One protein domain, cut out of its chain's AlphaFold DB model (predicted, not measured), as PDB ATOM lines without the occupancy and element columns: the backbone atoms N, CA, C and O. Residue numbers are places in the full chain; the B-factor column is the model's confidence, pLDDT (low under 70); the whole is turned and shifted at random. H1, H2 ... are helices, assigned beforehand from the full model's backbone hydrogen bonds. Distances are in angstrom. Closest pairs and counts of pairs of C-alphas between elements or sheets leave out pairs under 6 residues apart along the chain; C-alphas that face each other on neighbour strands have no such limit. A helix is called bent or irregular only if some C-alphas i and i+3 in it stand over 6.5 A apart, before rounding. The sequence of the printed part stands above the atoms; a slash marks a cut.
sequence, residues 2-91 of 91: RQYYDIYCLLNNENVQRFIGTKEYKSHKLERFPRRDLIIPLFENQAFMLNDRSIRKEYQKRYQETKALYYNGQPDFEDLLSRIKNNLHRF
ATOM      1  N   ARG A   2      45.244  96.336  10.366       87.31
ATOM      2  CA  ARG A   2      44.304  96.738   9.305       87.31
ATOM      3  C   ARG A   2      42.964  97.312   9.799       87.31
ATOM      4  O   ARG A   2      42.530  98.316   9.268       87.31
ATOM      5  N   GLN A   3      42.377  96.761  10.864       91.31
ATOM      6  CA  GLN A   3      41.109  97.255  11.434       91.31
ATOM      7  C   GLN A   3      41.148  98.750  11.805       91.31
ATOM      8  O   GLN A   3      40.201  99.481  11.542       91.31
ATOM      9  N   TYR A   4      42.261  99.217  12.376       93.94
ATOM     10  CA  TYR A   4      42.466 100.627  12.716       93.94
ATOM     11  C   TYR A   4      42.482 101.509  11.461       93.94
ATOM     12  O   TYR A   4      41.871 102.575  11.432       93.94
ATOM     13  N   TYR A   5      43.135 101.033  10.400       94.00
ATOM     14  CA  TYR A   5      43.176 101.725   9.117       94.00
ATOM     15  C   TYR A   5      41.811 101.734   8.419       94.00
ATOM     16  O   TYR A   5      41.383 102.778   7.936       94.00
ATOM     17  N   ASP A   6      41.087 100.614   8.432       94.19
ATOM     18  CA  ASP A   6      39.753 100.522   7.837       94.19
ATOM     19  C   ASP A   6      38.796 101.531   8.500       94.19
ATOM     20  O   ASP A   6      38.105 102.274   7.805       94.19
ATOM     21  N   ILE A   7      38.812 101.640   9.837       95.00
ATOM     22  CA  ILE A   7      38.023 102.653  10.561       95.00
ATOM     23  C   ILE A   7      38.473 104.066  10.174       95.00
ATOM     24  O   ILE A   7      37.633 104.921   9.908       95.00
ATOM     25  N   TYR A   8      39.779 104.330  10.102       95.44
ATOM     26  CA  TYR A   8      40.310 105.633   9.690       95.44
ATOM     27  C   TYR A   8      39.845 106.060   8.289       95.44
ATOM     28  O   TYR A   8      39.476 107.224   8.089       95.44
ATOM     29  N   CYS A   9      39.815 105.122   7.339       94.62
ATOM     30  CA  CYS A   9      39.297 105.333   5.991       94.62
ATOM     31  C   CYS A   9      37.782 105.556   5.988       94.62
ATOM     32  O   CYS A   9      37.307 106.486   5.338       94.62
ATOM     33  N   LEU A  10      37.019 104.753   6.738       96.25
ATOM     34  CA  LEU A  10      35.570 104.928   6.876       96.25
ATOM     35  C   LEU A  10      35.230 106.294   7.478       96.25
ATOM     36  O   LEU A  10      34.330 106.971   6.996       96.25
ATOM     37  N   LEU A  11      35.998 106.750   8.467       96.56
ATOM     38  CA  LEU A  11      35.849 108.081   9.051       96.56
ATOM     39  C   LEU A  11      36.245 109.215   8.092       96.56
ATOM     40  O   LEU A  11      35.936 110.365   8.380       96.56
ATOM     41  N   ASN A  12      36.887 108.931   6.957       95.19
ATOM     42  CA  ASN A  12      37.110 109.917   5.897       95.19
ATOM     43  C   ASN A  12      35.929 110.028   4.918       95.19
ATOM     44  O   ASN A  12      35.932 110.892   4.048       95.19
ATOM     45  N   ASN A  13      34.953 109.122   4.997       97.19
ATOM     46  CA  ASN A  13      33.837 109.065   4.065       97.19
ATOM     47  C   ASN A  13      32.655 109.900   4.575       97.19
ATOM     48  O   ASN A  13      32.127 109.647   5.656       97.19
ATOM     49  N   GLU A  14      32.186 110.854   3.772       96.94
ATOM     50  CA  GLU A  14      31.088 111.756   4.147       96.94
ATOM     51  C   GLU A  14      29.762 111.040   4.437       96.94
ATOM     52  O   GLU A  14      28.997 111.473   5.297       96.94
ATOM     53  N   ASN A  15      29.463 109.936   3.751       97.19
ATOM     54  CA  ASN A  15      28.235 109.176   3.998       97.19
ATOM     55  C   ASN A  15      28.294 108.482   5.356       97.19
ATOM     56  O   ASN A  15      27.329 108.536   6.114       97.19
ATOM     57  N   VAL A  16      29.444 107.895   5.697       96.69
ATOM     58  CA  VAL A  16      29.679 107.317   7.027       96.69
ATOM     59  C   VAL A  16      29.594 108.410   8.084       96.69
ATOM     60  O   VAL A  16      28.886 108.248   9.074       96.69
ATOM     61  N   GLN A  17      30.250 109.545   7.841       96.44
ATOM     62  CA  GLN A  17      30.209 110.708   8.717       96.44
ATOM     63  C   GLN A  17      28.784 111.225   8.920       96.44
ATOM     64  O   GLN A  17      28.456 111.621  10.025       96.44
ATOM     65  N   ARG A  18      27.897 111.193   7.927       96.31
ATOM     66  CA  ARG A  18      26.486 111.578   8.122       96.31
ATOM     67  C   ARG A  18      25.659 110.509   8.833       96.31
ATOM     68  O   ARG A  18      24.702 110.843   9.521       96.31
ATOM     69  N   PHE A  19      26.018 109.240   8.666       96.00
ATOM     70  CA  PHE A  19      25.259 108.116   9.201       96.00
ATOM     71  C   PHE A  19      25.553 107.823  10.678       96.00
ATOM     72  O   PHE A  19      24.628 107.550  11.445       96.00
ATOM     73  N   ILE A  20      26.816 107.875  11.110       95.25
ATOM     74  CA  ILE A  20      27.171 107.573  12.504       95.25
ATOM     75  C   ILE A  20      26.600 108.625  13.467       95.25
ATOM     76  O   ILE A  20      26.632 109.831  13.208       95.25
ATOM     77  N   GLY A  21      26.079 108.160  14.601       93.19
ATOM     78  CA  GLY A  21      25.423 108.995  15.612       93.19
ATOM     79  C   GLY A  21      23.930 109.249  15.380       93.19
ATOM     80  O   GLY A  21      23.264 109.734  16.300       93.19
ATOM     81  N   THR A  22      23.386 108.877  14.215       97.19
ATOM     82  CA  THR A  22      21.939 108.925  13.933       97.19
ATOM     83  C   THR A  22      21.150 107.960  14.821       97.19
ATOM     84  O   THR A  22      21.706 107.047  15.443       97.19
ATOM     85  N   LYS A  23      19.827 108.150  14.888       96.50
ATOM     86  CA  LYS A  23      18.945 107.243  15.632       96.50
ATOM     87  C   LYS A  23      18.960 105.850  15.004       96.50
ATOM     88  O   LYS A  23      19.065 104.863  15.722       96.50
ATOM     89  N   GLU A  24      18.935 105.791  13.679       96.50
ATOM     90  CA  GLU A  24      18.958 104.573  12.875       96.50
ATOM     91  C   GLU A  24      20.238 103.775  13.136       96.50
ATOM     92  O   GLU A  24      20.173 102.576  13.412       96.50
ATOM     93  N   TYR A  25      21.396 104.444  13.147       95.50
ATOM     94  CA  TYR A  25      22.671 103.820  13.498       95.50
ATOM     95  C   TYR A  25      22.652 103.232  14.916       95.50
ATOM     96  O   TYR A  25      23.030 102.076  15.112       95.50
ATOM     97  N   LYS A  26      22.176 104.000  15.906       93.19
ATOM     98  CA  LYS A  26      22.106 103.547  17.306       93.19
ATOM     99  C   LYS A  26      21.170 102.350  17.467       93.19
ATOM    100  O   LYS A  26      21.540 101.382  18.125       93.19
ATOM    101  N   SER A  27      19.996 102.382  16.839       95.50
ATOM    102  CA  SER A  27      19.052 101.258  16.837       95.50
ATOM    103  C   SER A  27      19.666 100.010  16.207       95.50
ATOM    104  O   SER A  27      19.629  98.945  16.821       95.50
ATOM    105  N   HIS A  28      20.314 100.146  15.046       94.62
ATOM    106  CA  HIS A  28      20.985  99.026  14.389       94.62
ATOM    107  C   HIS A  28      22.116  98.444  15.248       94.62
ATOM    108  O   HIS A  28      22.263  97.228  15.357       94.62
ATOM    109  N   LYS A  29      22.903  99.305  15.906       91.75
ATOM    110  CA  LYS A  29      23.971  98.884  16.819       91.75
ATOM    111  C   LYS A  29      23.419  98.075  17.996       91.75
ATOM    112  O   LYS A  29      23.972  97.029  18.315       91.75
ATOM    113  N   LEU A  30      22.328  98.519  18.620       92.31
ATOM    114  CA  LEU A  30      21.707  97.800  19.739       92.31
ATOM    115  C   LEU A  30      21.138  96.434  19.334       92.31
ATOM    116  O   LEU A  30      21.163  95.507  20.136       92.31
ATOM    117  N   GLU A  31      20.634  96.307  18.105       95.19
ATOM    118  CA  GLU A  31      20.110  95.045  17.576       95.19
ATOM    119  C   GLU A  31      21.228  94.046  17.238       95.19
ATOM    120  O   GLU A  31      21.097  92.846  17.477       95.19
ATOM    121  N   ARG A  32      22.341  94.534  16.678       94.31
ATOM    122  CA  ARG A  32      23.431  93.686  16.177       94.31
ATOM    123  C   ARG A  32      24.439  93.260  17.238       94.31
ATOM    124  O   ARG A  32      25.033  92.194  17.089       94.31
ATOM    125  N   PHE A  33      24.684  94.087  18.252       90.75
ATOM    126  CA  PHE A  33      25.717  93.818  19.251       90.75
ATOM    127  C   PHE A  33      25.132  93.122  20.485       90.75
ATOM    128  O   PHE A  33      24.094  93.540  21.004       90.75
ATOM    129  N   PRO A  34      25.794  92.079  21.016       93.44
ATOM    130  CA  PRO A  34      25.364  91.463  22.261       93.44
ATOM    131  C   PRO A  34      25.526  92.452  23.421       93.44
ATOM    132  O   PRO A  34      26.473  93.234  23.465       93.44
ATOM    133  N   ARG A  35      24.642  92.369  24.424       89.44
ATOM    134  CA  ARG A  35      24.613  93.313  25.561       89.44
ATOM    135  C   ARG A  35      25.955  93.470  26.279       89.44
ATOM    136  O   ARG A  35      26.258  94.559  26.747       89.44
ATOM    137  N   ARG A  36      26.767  92.407  26.340       89.75
ATOM    138  CA  ARG A  36      28.103  92.440  26.961       89.75
ATOM    139  C   ARG A  36      29.050  93.451  26.301       89.75
ATOM    140  O   ARG A  36      29.841  94.072  26.998       89.75
ATOM    141  N   ASP A  37      28.918  93.658  24.991       85.81
ATOM    142  CA  ASP A  37      29.768  94.574  24.223       85.81
ATOM    143  C   ASP A  37      29.324  96.041  24.393       85.81
ATOM    144  O   ASP A  37      30.012  96.955  23.948       85.81
ATOM    145  N   LEU A  38      28.183  96.274  25.056       85.75
ATOM    146  CA  LEU A  38      27.648  97.599  25.377       85.75
ATOM    147  C   LEU A  38      27.964  98.038  26.819       85.75
ATOM    148  O   LEU A  38      27.644  99.167  27.179       85.75
ATOM    149  N   ILE A  39      28.560  97.163  27.643       85.06
ATOM    150  CA  ILE A  39      28.844  97.438  29.063       85.06
ATOM    151  C   ILE A  39      29.949  98.484  29.210       85.06
ATOM    152  O   ILE A  39      29.832  99.384  30.034       85.06
ATOM    153  N   ILE A  40      31.023  98.353  28.427       83.62
ATOM    154  CA  ILE A  40      32.174  99.255  28.496       83.62
ATOM    155  C   ILE A  40      31.988 100.346  27.439       83.62
ATOM    156  O   ILE A  40      31.967 100.029  26.243       83.62
ATOM    157  N   PRO A  41      31.885 101.626  27.836       86.31
ATOM    158  CA  PRO A  41      31.834 102.716  26.880       86.31
ATOM    159  C   PRO A  41      33.072 102.722  25.978       86.31
ATOM    160  O   PRO A  41      34.199 102.489  26.418       86.31
ATOM    161  N   LEU A  42      32.889 103.037  24.695       86.88
ATOM    162  CA  LEU A  42      33.989 102.999  23.725       86.88
ATOM    163  C   LEU A  42      35.128 103.977  24.066       86.88
ATOM    164  O   LEU A  42      36.273 103.711  23.713       86.88
ATOM    165  N   PHE A  43      34.842 105.069  24.783       86.31
ATOM    166  CA  PHE A  43      35.861 106.020  25.239       86.31
ATOM    167  C   PHE A  43      36.720 105.500  26.407       86.31
ATOM    168  O   PHE A  43      37.789 106.046  26.658       86.31
ATOM    169  N   GLU A  44      36.302 104.432  27.087       88.81
ATOM    170  CA  GLU A  44      37.080 103.772  28.149       88.81
ATOM    171  C   GLU A  44      37.865 102.562  27.622       88.81
ATOM    172  O   GLU A  44      38.807 102.073  28.255       88.81
ATOM    173  N   ASN A  45      37.505 102.084  26.429       90.19
ATOM    174  CA  ASN A  45      38.081 100.887  25.843       90.19
ATOM    175  C   ASN A  45      39.556 101.110  25.459       90.19
ATOM    176  O   ASN A  45      39.902 101.943  24.613       90.19
ATOM    177  N   GLN A  46      40.435 100.309  26.067       90.50
ATOM    178  CA  GLN A  46      41.883 100.405  25.887       90.50
ATOM    179  C   GLN A  46      42.350 100.122  24.458       90.50
ATOM    180  O   GLN A  46      43.422 100.596  24.091       90.50
ATOM    181  N   ALA A  47      41.543  99.452  23.626       88.44
ATOM    182  CA  ALA A  47      41.828  99.320  22.201       88.44
ATOM    183  C   ALA A  47      41.872 100.691  21.500       88.44
ATOM    184  O   ALA A  47      42.720 100.927  20.653       88.44
ATOM    185  N   PHE A  48      41.026 101.649  21.882       90.31
ATOM    186  CA  PHE A  48      41.072 102.987  21.281       90.31
ATOM    187  C   PHE A  48      41.985 103.939  22.045       90.31
ATOM    188  O   PHE A  48      42.588 104.826  21.444       90.31
ATOM    189  N   MET A  49      42.093 103.772  23.364       90.19
ATOM    190  CA  MET A  49      42.874 104.679  24.202       90.19
ATOM    191  C   MET A  49      44.376 104.420  24.118       90.19
ATOM    192  O   MET A  49      45.132 105.383  23.940       90.19
ATOM    193  N   LEU A  50      44.789 103.147  24.188       92.62
ATOM    194  CA  LEU A  50      46.188 102.707  24.255       92.62
ATOM    195  C   LEU A  50      46.996 103.560  25.251       92.62
ATOM    196  O   LEU A  50      48.002 104.179  24.896       92.62
ATOM    197  N   ASN A  51      46.505 103.647  26.493       92.56
ATOM    198  CA  ASN A  51      47.093 104.504  27.530       92.56
ATOM    199  C   ASN A  51      48.450 103.984  28.020       92.56
ATOM    200  O   ASN A  51      49.319 104.775  28.396       92.56
ATOM    201  N   ASP A  52      48.652 102.665  27.993       96.12
ATOM    202  CA  ASP A  52      49.947 102.066  28.288       96.12
ATOM    203  C   ASP A  52      50.953 102.411  27.179       96.12
ATOM    204  O   ASP A  52      50.784 102.065  26.006       96.12
ATOM    205  N   ARG A  53      52.033 103.100  27.563       95.00
ATOM    206  CA  ARG A  53      53.059 103.580  26.629       95.00
ATOM    207  C   ARG A  53      53.829 102.446  25.956       95.00
ATOM    208  O   ARG A  53      54.263 102.620  24.818       95.00
ATOM    209  N   SER A  54      54.043 101.328  26.647       96.38
ATOM    210  CA  SER A  54      54.759 100.174  26.098       96.38
ATOM    211  C   SER A  54      53.913  99.478  25.034       96.38
ATOM    212  O   SER A  54      54.382  99.289  23.911       96.38
ATOM    213  N   ILE A  55      52.631  99.249  25.335       95.12
ATOM    214  CA  ILE A  55      51.665  98.662  24.403       95.12
ATOM    215  C   ILE A  55      51.487  99.580  23.193       95.12
ATOM    216  O   ILE A  55      51.559  99.127  22.053       95.12
ATOM    217  N   ARG A  56      51.327 100.892  23.406       95.56
ATOM    218  CA  ARG A  56      51.192 101.856  22.304       95.56
ATOM    219  C   ARG A  56      52.387 101.821  21.355       95.56
ATOM    220  O   ARG A  56      52.189 101.784  20.143       95.56
ATOM    221  N   LYS A  57      53.614 101.789  21.887       96.38
ATOM    222  CA  LYS A  57      54.842 101.689  21.079       96.38
ATOM    223  C   LYS A  57      54.905 100.385  20.290       96.38
ATOM    224  O   LYS A  57      55.285 100.400  19.122       96.38
ATOM    225  N   GLU A  58      54.524  99.269  20.903       96.38
ATOM    226  CA  GLU A  58      54.484  97.979  20.217       96.38
ATOM    227  C   GLU A  58      53.481  97.993  19.057       96.38
ATOM    228  O   GLU A  58      53.798  97.556  17.949       96.38
ATOM    229  N   TYR A  59      52.291  98.553  19.278       95.62
ATOM    230  CA  TYR A  59      51.286  98.715  18.232       95.62
ATOM    231  C   TYR A  59      51.790  99.635  17.120       95.62
ATOM    232  O   TYR A  59      51.704  99.266  15.952       95.62
ATOM    233  N   GLN A  60      52.382 100.783  17.451       96.00
ATOM    234  CA  GLN A  60      52.961 101.689  16.459       96.00
ATOM    235  C   GLN A  60      54.008 100.981  15.587       96.00
ATOM    236  O   GLN A  60      53.962 101.093  14.363       96.00
ATOM    237  N   LYS A  61      54.902 100.194  16.198       96.62
ATOM    238  CA  LYS A  61      55.910  99.413  15.474       96.62
ATOM    239  C   LYS A  61      55.263  98.394  14.529       96.62
ATOM    240  O   LYS A  61      55.541  98.409  13.333       96.62
ATOM    241  N   ARG A  62      54.338  97.570  15.036       95.50
ATOM    242  CA  ARG A  62      53.600  96.576  14.229       95.50
ATOM    243  C   ARG A  62      52.811  97.225  13.094       95.50
ATOM    244  O   ARG A  62      52.629  96.630  12.038       95.50
ATOM    245  N   TYR A  63      52.295  98.432  13.308       95.62
ATOM    246  CA  TYR A  63      51.651  99.205  12.257       95.62
ATOM    247  C   TYR A  63      52.670  99.581  11.183       95.62
ATOM    248  O   TYR A  63      52.471  99.204  10.032       95.62
ATOM    249  N   GLN A  64      53.782 100.222  11.541       94.75
ATOM    250  CA  GLN A  64      54.823 100.647  10.595       94.75
ATOM    251  C   GLN A  64      55.417  99.488   9.780       94.75
ATOM    252  O   GLN A  64      55.675  99.638   8.589       94.75
ATOM    253  N   GLU A  65      55.563  98.303  10.376       95.94
ATOM    254  CA  GLU A  65      56.020  97.092   9.674       95.94
ATOM    255  C   GLU A  65      55.092  96.697   8.509       95.94
ATOM    256  O   GLU A  65      55.533  96.097   7.532       95.94
ATOM    257  N   THR A  66      53.816  97.092   8.558       94.00
ATOM    258  CA  THR A  66      52.851  96.831   7.479       94.00
ATOM    259  C   THR A  66      52.889  97.851   6.338       94.00
ATOM    260  O   THR A  66      52.096  97.717   5.410       94.00
ATOM    261  N   LYS A  67      53.805  98.835   6.343       93.81
ATOM    262  CA  LYS A  67      53.876  99.927   5.348       93.81
ATOM    263  C   LYS A  67      53.855  99.453   3.891       93.81
ATOM    264  O   LYS A  67      53.214 100.087   3.061       93.81
ATOM    265  N   ALA A  68      54.501  98.326   3.590       94.50
ATOM    266  CA  ALA A  68      54.545  97.757   2.240       94.50
ATOM    267  C   ALA A  68      53.165  97.327   1.697       94.50
ATOM    268  O   ALA A  68      53.004  97.177   0.491       94.50
ATOM    269  N   LEU A  69      52.164  97.146   2.566       92.69
ATOM    270  CA  LEU A  69      50.802  96.765   2.181       92.69
ATOM    271  C   LEU A  69      49.939  97.960   1.731       92.69
ATOM    272  O   LEU A  69      48.811  97.758   1.283       92.69
ATOM    273  N   TYR A  70      50.426  99.198   1.871       90.88
ATOM    274  CA  TYR A  70      49.652 100.410   1.599       90.88
ATOM    275  C   TYR A  70      49.991 100.972   0.224       90.88
ATOM    276  O   TYR A  70      51.074 101.510   0.013       90.88
ATOM    277  N   TYR A  71      49.023 100.910  -0.690       89.62
ATOM    278  CA  TYR A  71      49.183 101.415  -2.055       89.62
ATOM    279  C   TYR A  71      49.447 102.933  -2.107       89.62
ATOM    280  O   TYR A  71      50.390 103.370  -2.756       89.62
ATOM    281  N   ASN A  72      48.674 103.730  -1.361       88.25
ATOM    282  CA  ASN A  72      48.785 105.200  -1.331       88.25
ATOM    283  C   ASN A  72      49.627 105.719  -0.154       88.25
ATOM    284  O   ASN A  72      49.439 106.842   0.312       88.25
ATOM    285  N   GLY A  73      50.537 104.888   0.352       90.12
ATOM    286  CA  GLY A  73      51.278 105.185   1.568       90.12
ATOM    287  C   GLY A  73      50.457 104.957   2.837       90.12
ATOM    288  O   GLY A  73      49.227 104.909   2.847       90.12
ATOM    289  N   GLN A  74      51.185 104.755   3.925       93.44
ATOM    290  CA  GLN A  74      50.616 104.490   5.234       93.44
ATOM    291  C   GLN A  74      50.480 105.813   6.005       93.44
ATOM    292  O   GLN A  74      51.497 106.490   6.168       93.44
ATOM    293  N   PRO A  75      49.277 106.191   6.486       94.81
ATOM    294  CA  PRO A  75      49.121 107.384   7.316       94.81
ATOM    295  C   PRO A  75      49.861 107.214   8.642       94.81
ATOM    296  O   PRO A  75      50.076 106.080   9.069       94.81
ATOM    297  N   ASP A  76      50.229 108.308   9.308       95.56
ATOM    298  CA  ASP A  76      50.893 108.211  10.606       95.56
ATOM    299  C   ASP A  76      49.994 107.521  11.648       95.56
ATOM    300  O   ASP A  76      48.764 107.628  11.623       95.56
ATOM    301  N   PHE A  77      50.611 106.759  12.551       95.75
ATOM    302  CA  PHE A  77      49.881 106.007  13.571       95.75
ATOM    303  C   PHE A  77      49.120 106.928  14.536       95.75
ATOM    304  O   PHE A  77      48.009 106.603  14.962       95.75
ATOM    305  N   GLU A  78      49.696 108.081  14.867       95.00
ATOM    306  CA  GLU A  78      49.109 109.055  15.780       95.00
ATOM    307  C   GLU A  78      47.950 109.810  15.132       95.00
ATOM    308  O   GLU A  78      46.902 109.989  15.764       95.00
ATOM    309  N   ASP A  79      48.073 110.156  13.850       95.62
ATOM    310  CA  ASP A  79      46.975 110.729  13.064       95.62
ATOM    311  C   ASP A  79      45.798 109.759  12.969       95.62
ATOM    312  O   ASP A  79      44.631 110.133  13.158       95.62
ATOM    313  N   LEU A  80      46.115 108.485  12.720       95.25
ATOM    314  CA  LEU A  80      45.138 107.416  12.649       95.25
ATOM    315  C   LEU A  80      44.336 107.328  13.951       95.25
ATOM    316  O   LEU A  80      43.101 107.360  13.929       95.25
ATOM    317  N   LEU A  81      45.029 107.222  15.088       95.19
ATOM    318  CA  LEU A  81      44.379 107.079  16.389       95.19
ATOM    319  C   LEU A  81      43.606 108.338  16.776       95.19
ATOM    320  O   LEU A  81      42.501 108.231  17.311       95.19
ATOM    321  N   SER A  82      44.152 109.518  16.491       95.38
ATOM    322  CA  SER A  82      43.509 110.793  16.810       95.38
ATOM    323  C   SER A  82      42.175 110.940  16.086       95.38
ATOM    324  O   SER A  82      41.169 111.285  16.708       95.38
ATOM    325  N   ARG A  83      42.108 110.584  14.795       95.94
ATOM    326  CA  ARG A  83      40.845 110.603  14.041       95.94
ATOM    327  C   ARG A  83      39.797 109.677  14.651       95.94
ATOM    328  O   ARG A  83      38.633 110.070  14.755       95.94
ATOM    329  N   ILE A  84      40.193 108.470  15.055       95.50
ATOM    330  CA  ILE A  84      39.281 107.514  15.694       95.50
ATOM    331  C   ILE A  84      38.765 108.088  17.014       95.50
ATOM    332  O   ILE A  84      37.552 108.164  17.205       95.50
ATOM    333  N   LYS A  85      39.666 108.562  17.885       94.62
ATOM    334  CA  LYS A  85      39.328 109.158  19.188       94.62
ATOM    335  C   LYS A  85      38.337 110.311  19.059       94.62
ATOM    336  O   LYS A  85      37.328 110.324  19.762       94.62
ATOM    337  N   ASN A  86      38.559 111.207  18.100       94.19
ATOM    338  CA  ASN A  86      37.686 112.356  17.855       94.19
ATOM    339  C   ASN A  86      36.252 111.962  17.463       94.19
ATOM    340  O   ASN A  86      35.336 112.759  17.642       94.19
ATOM    341  N   ASN A  87      36.030 110.740  16.970       94.31
ATOM    342  CA  ASN A  87      34.711 110.256  16.563       94.31
ATOM    343  C   ASN A  87      34.055 109.299  17.577       94.31
ATOM    344  O   ASN A  87      32.888 108.959  17.394       94.31
ATOM    345  N   LEU A  88      34.733 108.901  18.665       92.00
ATOM    346  CA  LEU A  88      34.202 107.910  19.620       92.00
ATOM    347  C   LEU A  88      32.883 108.328  20.277       92.00
ATOM    348  O   LEU A  88      32.042 107.476  20.540       92.00
ATOM    349  N   HIS A  89      32.676 109.627  20.503       90.12
ATOM    350  CA  HIS A  89      31.447 110.165  21.100       90.12
ATOM    351  C   HIS A  89      30.198 109.982  20.218       90.12
ATOM    352  O   HIS A  89      29.077 110.234  20.659       90.12
ATOM    353  N   ARG A  90      30.390 109.587  18.956       89.88
ATOM    354  CA  ARG A  90      29.337 109.430  17.946       89.88
ATOM    355  C   ARG A  90      28.936 107.977  17.735       89.88
ATOM    356  O   ARG A  90      27.927 107.727  17.076       89.88
ATOM    357  N   PHE A  91      29.738 107.046  18.243       84.00
ATOM    358  CA  PHE A  91      29.481 105.618  18.158       84.00
ATOM    359  C   PHE A  91      28.502 105.147  19.227       84.00
ATOM    360  O   PHE A  91      28.475 105.695  20.345       84.00
TER     361      PHE A  91
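Overview. This is residues 2 to 91 of the 91 residues of an uncharacterized protein of Pedobacter antarcticus 4BY (UniProt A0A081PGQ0). What does the model look like? Six short helices, H1 to H6, follow each other round an open ring, and the last and longest helix, H7, folds back across the ring's opening, with H1 packed on one side of it and H5 on another. H6 lies at one end of the whole and H3 with H4 at the opposite end, where residues 31 to 37 stick out. What are its make-up and size? The printed part has 90 residues with seven named helices in the order H1 to H7 and no named strand, and its class is all helix. It is only just compact, close to loose, with a radius of gyration of the C-alphas of 14.5 A and spans of 38 by 29 by 20 A.

Along the chain. Where do the first four helices run? H1 is residues 2 to 10, 12.2 A long, from C-alpha 2 at (44.304, 96.738, 9.305). H2 is residues 14 to 19, H3 is residues 23 to 32 and 14.3 A long, and H4 is residues 35 to 38. Where do the others run? H5 is residues 46 to 49, and H6 is residues 53 to 65, 18.4 A long, from C-alpha 53 at (53.059, 103.580, 26.629). H7 is residues 77 to 90, 21.3 A long, ending at C-alpha 90 at (29.337, 109.430, 17.946); it is irregular, with C-alphas 86 and 89 7.4 A apart.

Arrangement. What does H1 meet? It touches H7, the hub, at residues 80 to 84 of H7 alone; the closest C-alphas, of Tyr 8 and Leu 80, are 5.9 A apart. The two run the same way at a steep tilt of 60 degrees. What of H2, H3 and H4? H2 is close to but not clearly touching H1, with the C-alphas of Leu 10 and Val 16 closest at 6.4 A, and likewise H3, with those of Phe 19 and Tyr 25 closest at 6.6 A. H3 and H4 meet only through their link, and both are apart from H7. How do H5 and H6 meet H7? H5 touches H7 at its residues 81 to 85 alone, with the C-alphas of Phe 48 and Lys 85 closest at 6.7 A. Residues 60 to 64 of H6 only just touch Phe 77 of H7, with 3 pairs of C-alphas within 8 A, the closest those of Gln 60 and Phe 77 at 6.0 A. Are the helix backbones complete? In H1, H2, H3 and H6 every O i to N i+4 pair is within hydrogen-bond range, in H7 8 of 10 are, and H4 and H5 are too short for such a pair.

Size, cuts and confidence. How far does it reach? The two C-alphas farthest apart, of Lys 23 and Ala 68, are 39.2 A apart. Are there cuts or long links? The printed part has no cut, and the link from H6 to H7, 11 residues, is long. Where is confidence low? No printed residue is under 70, and the mean pLDDT of the printed part is 93.2.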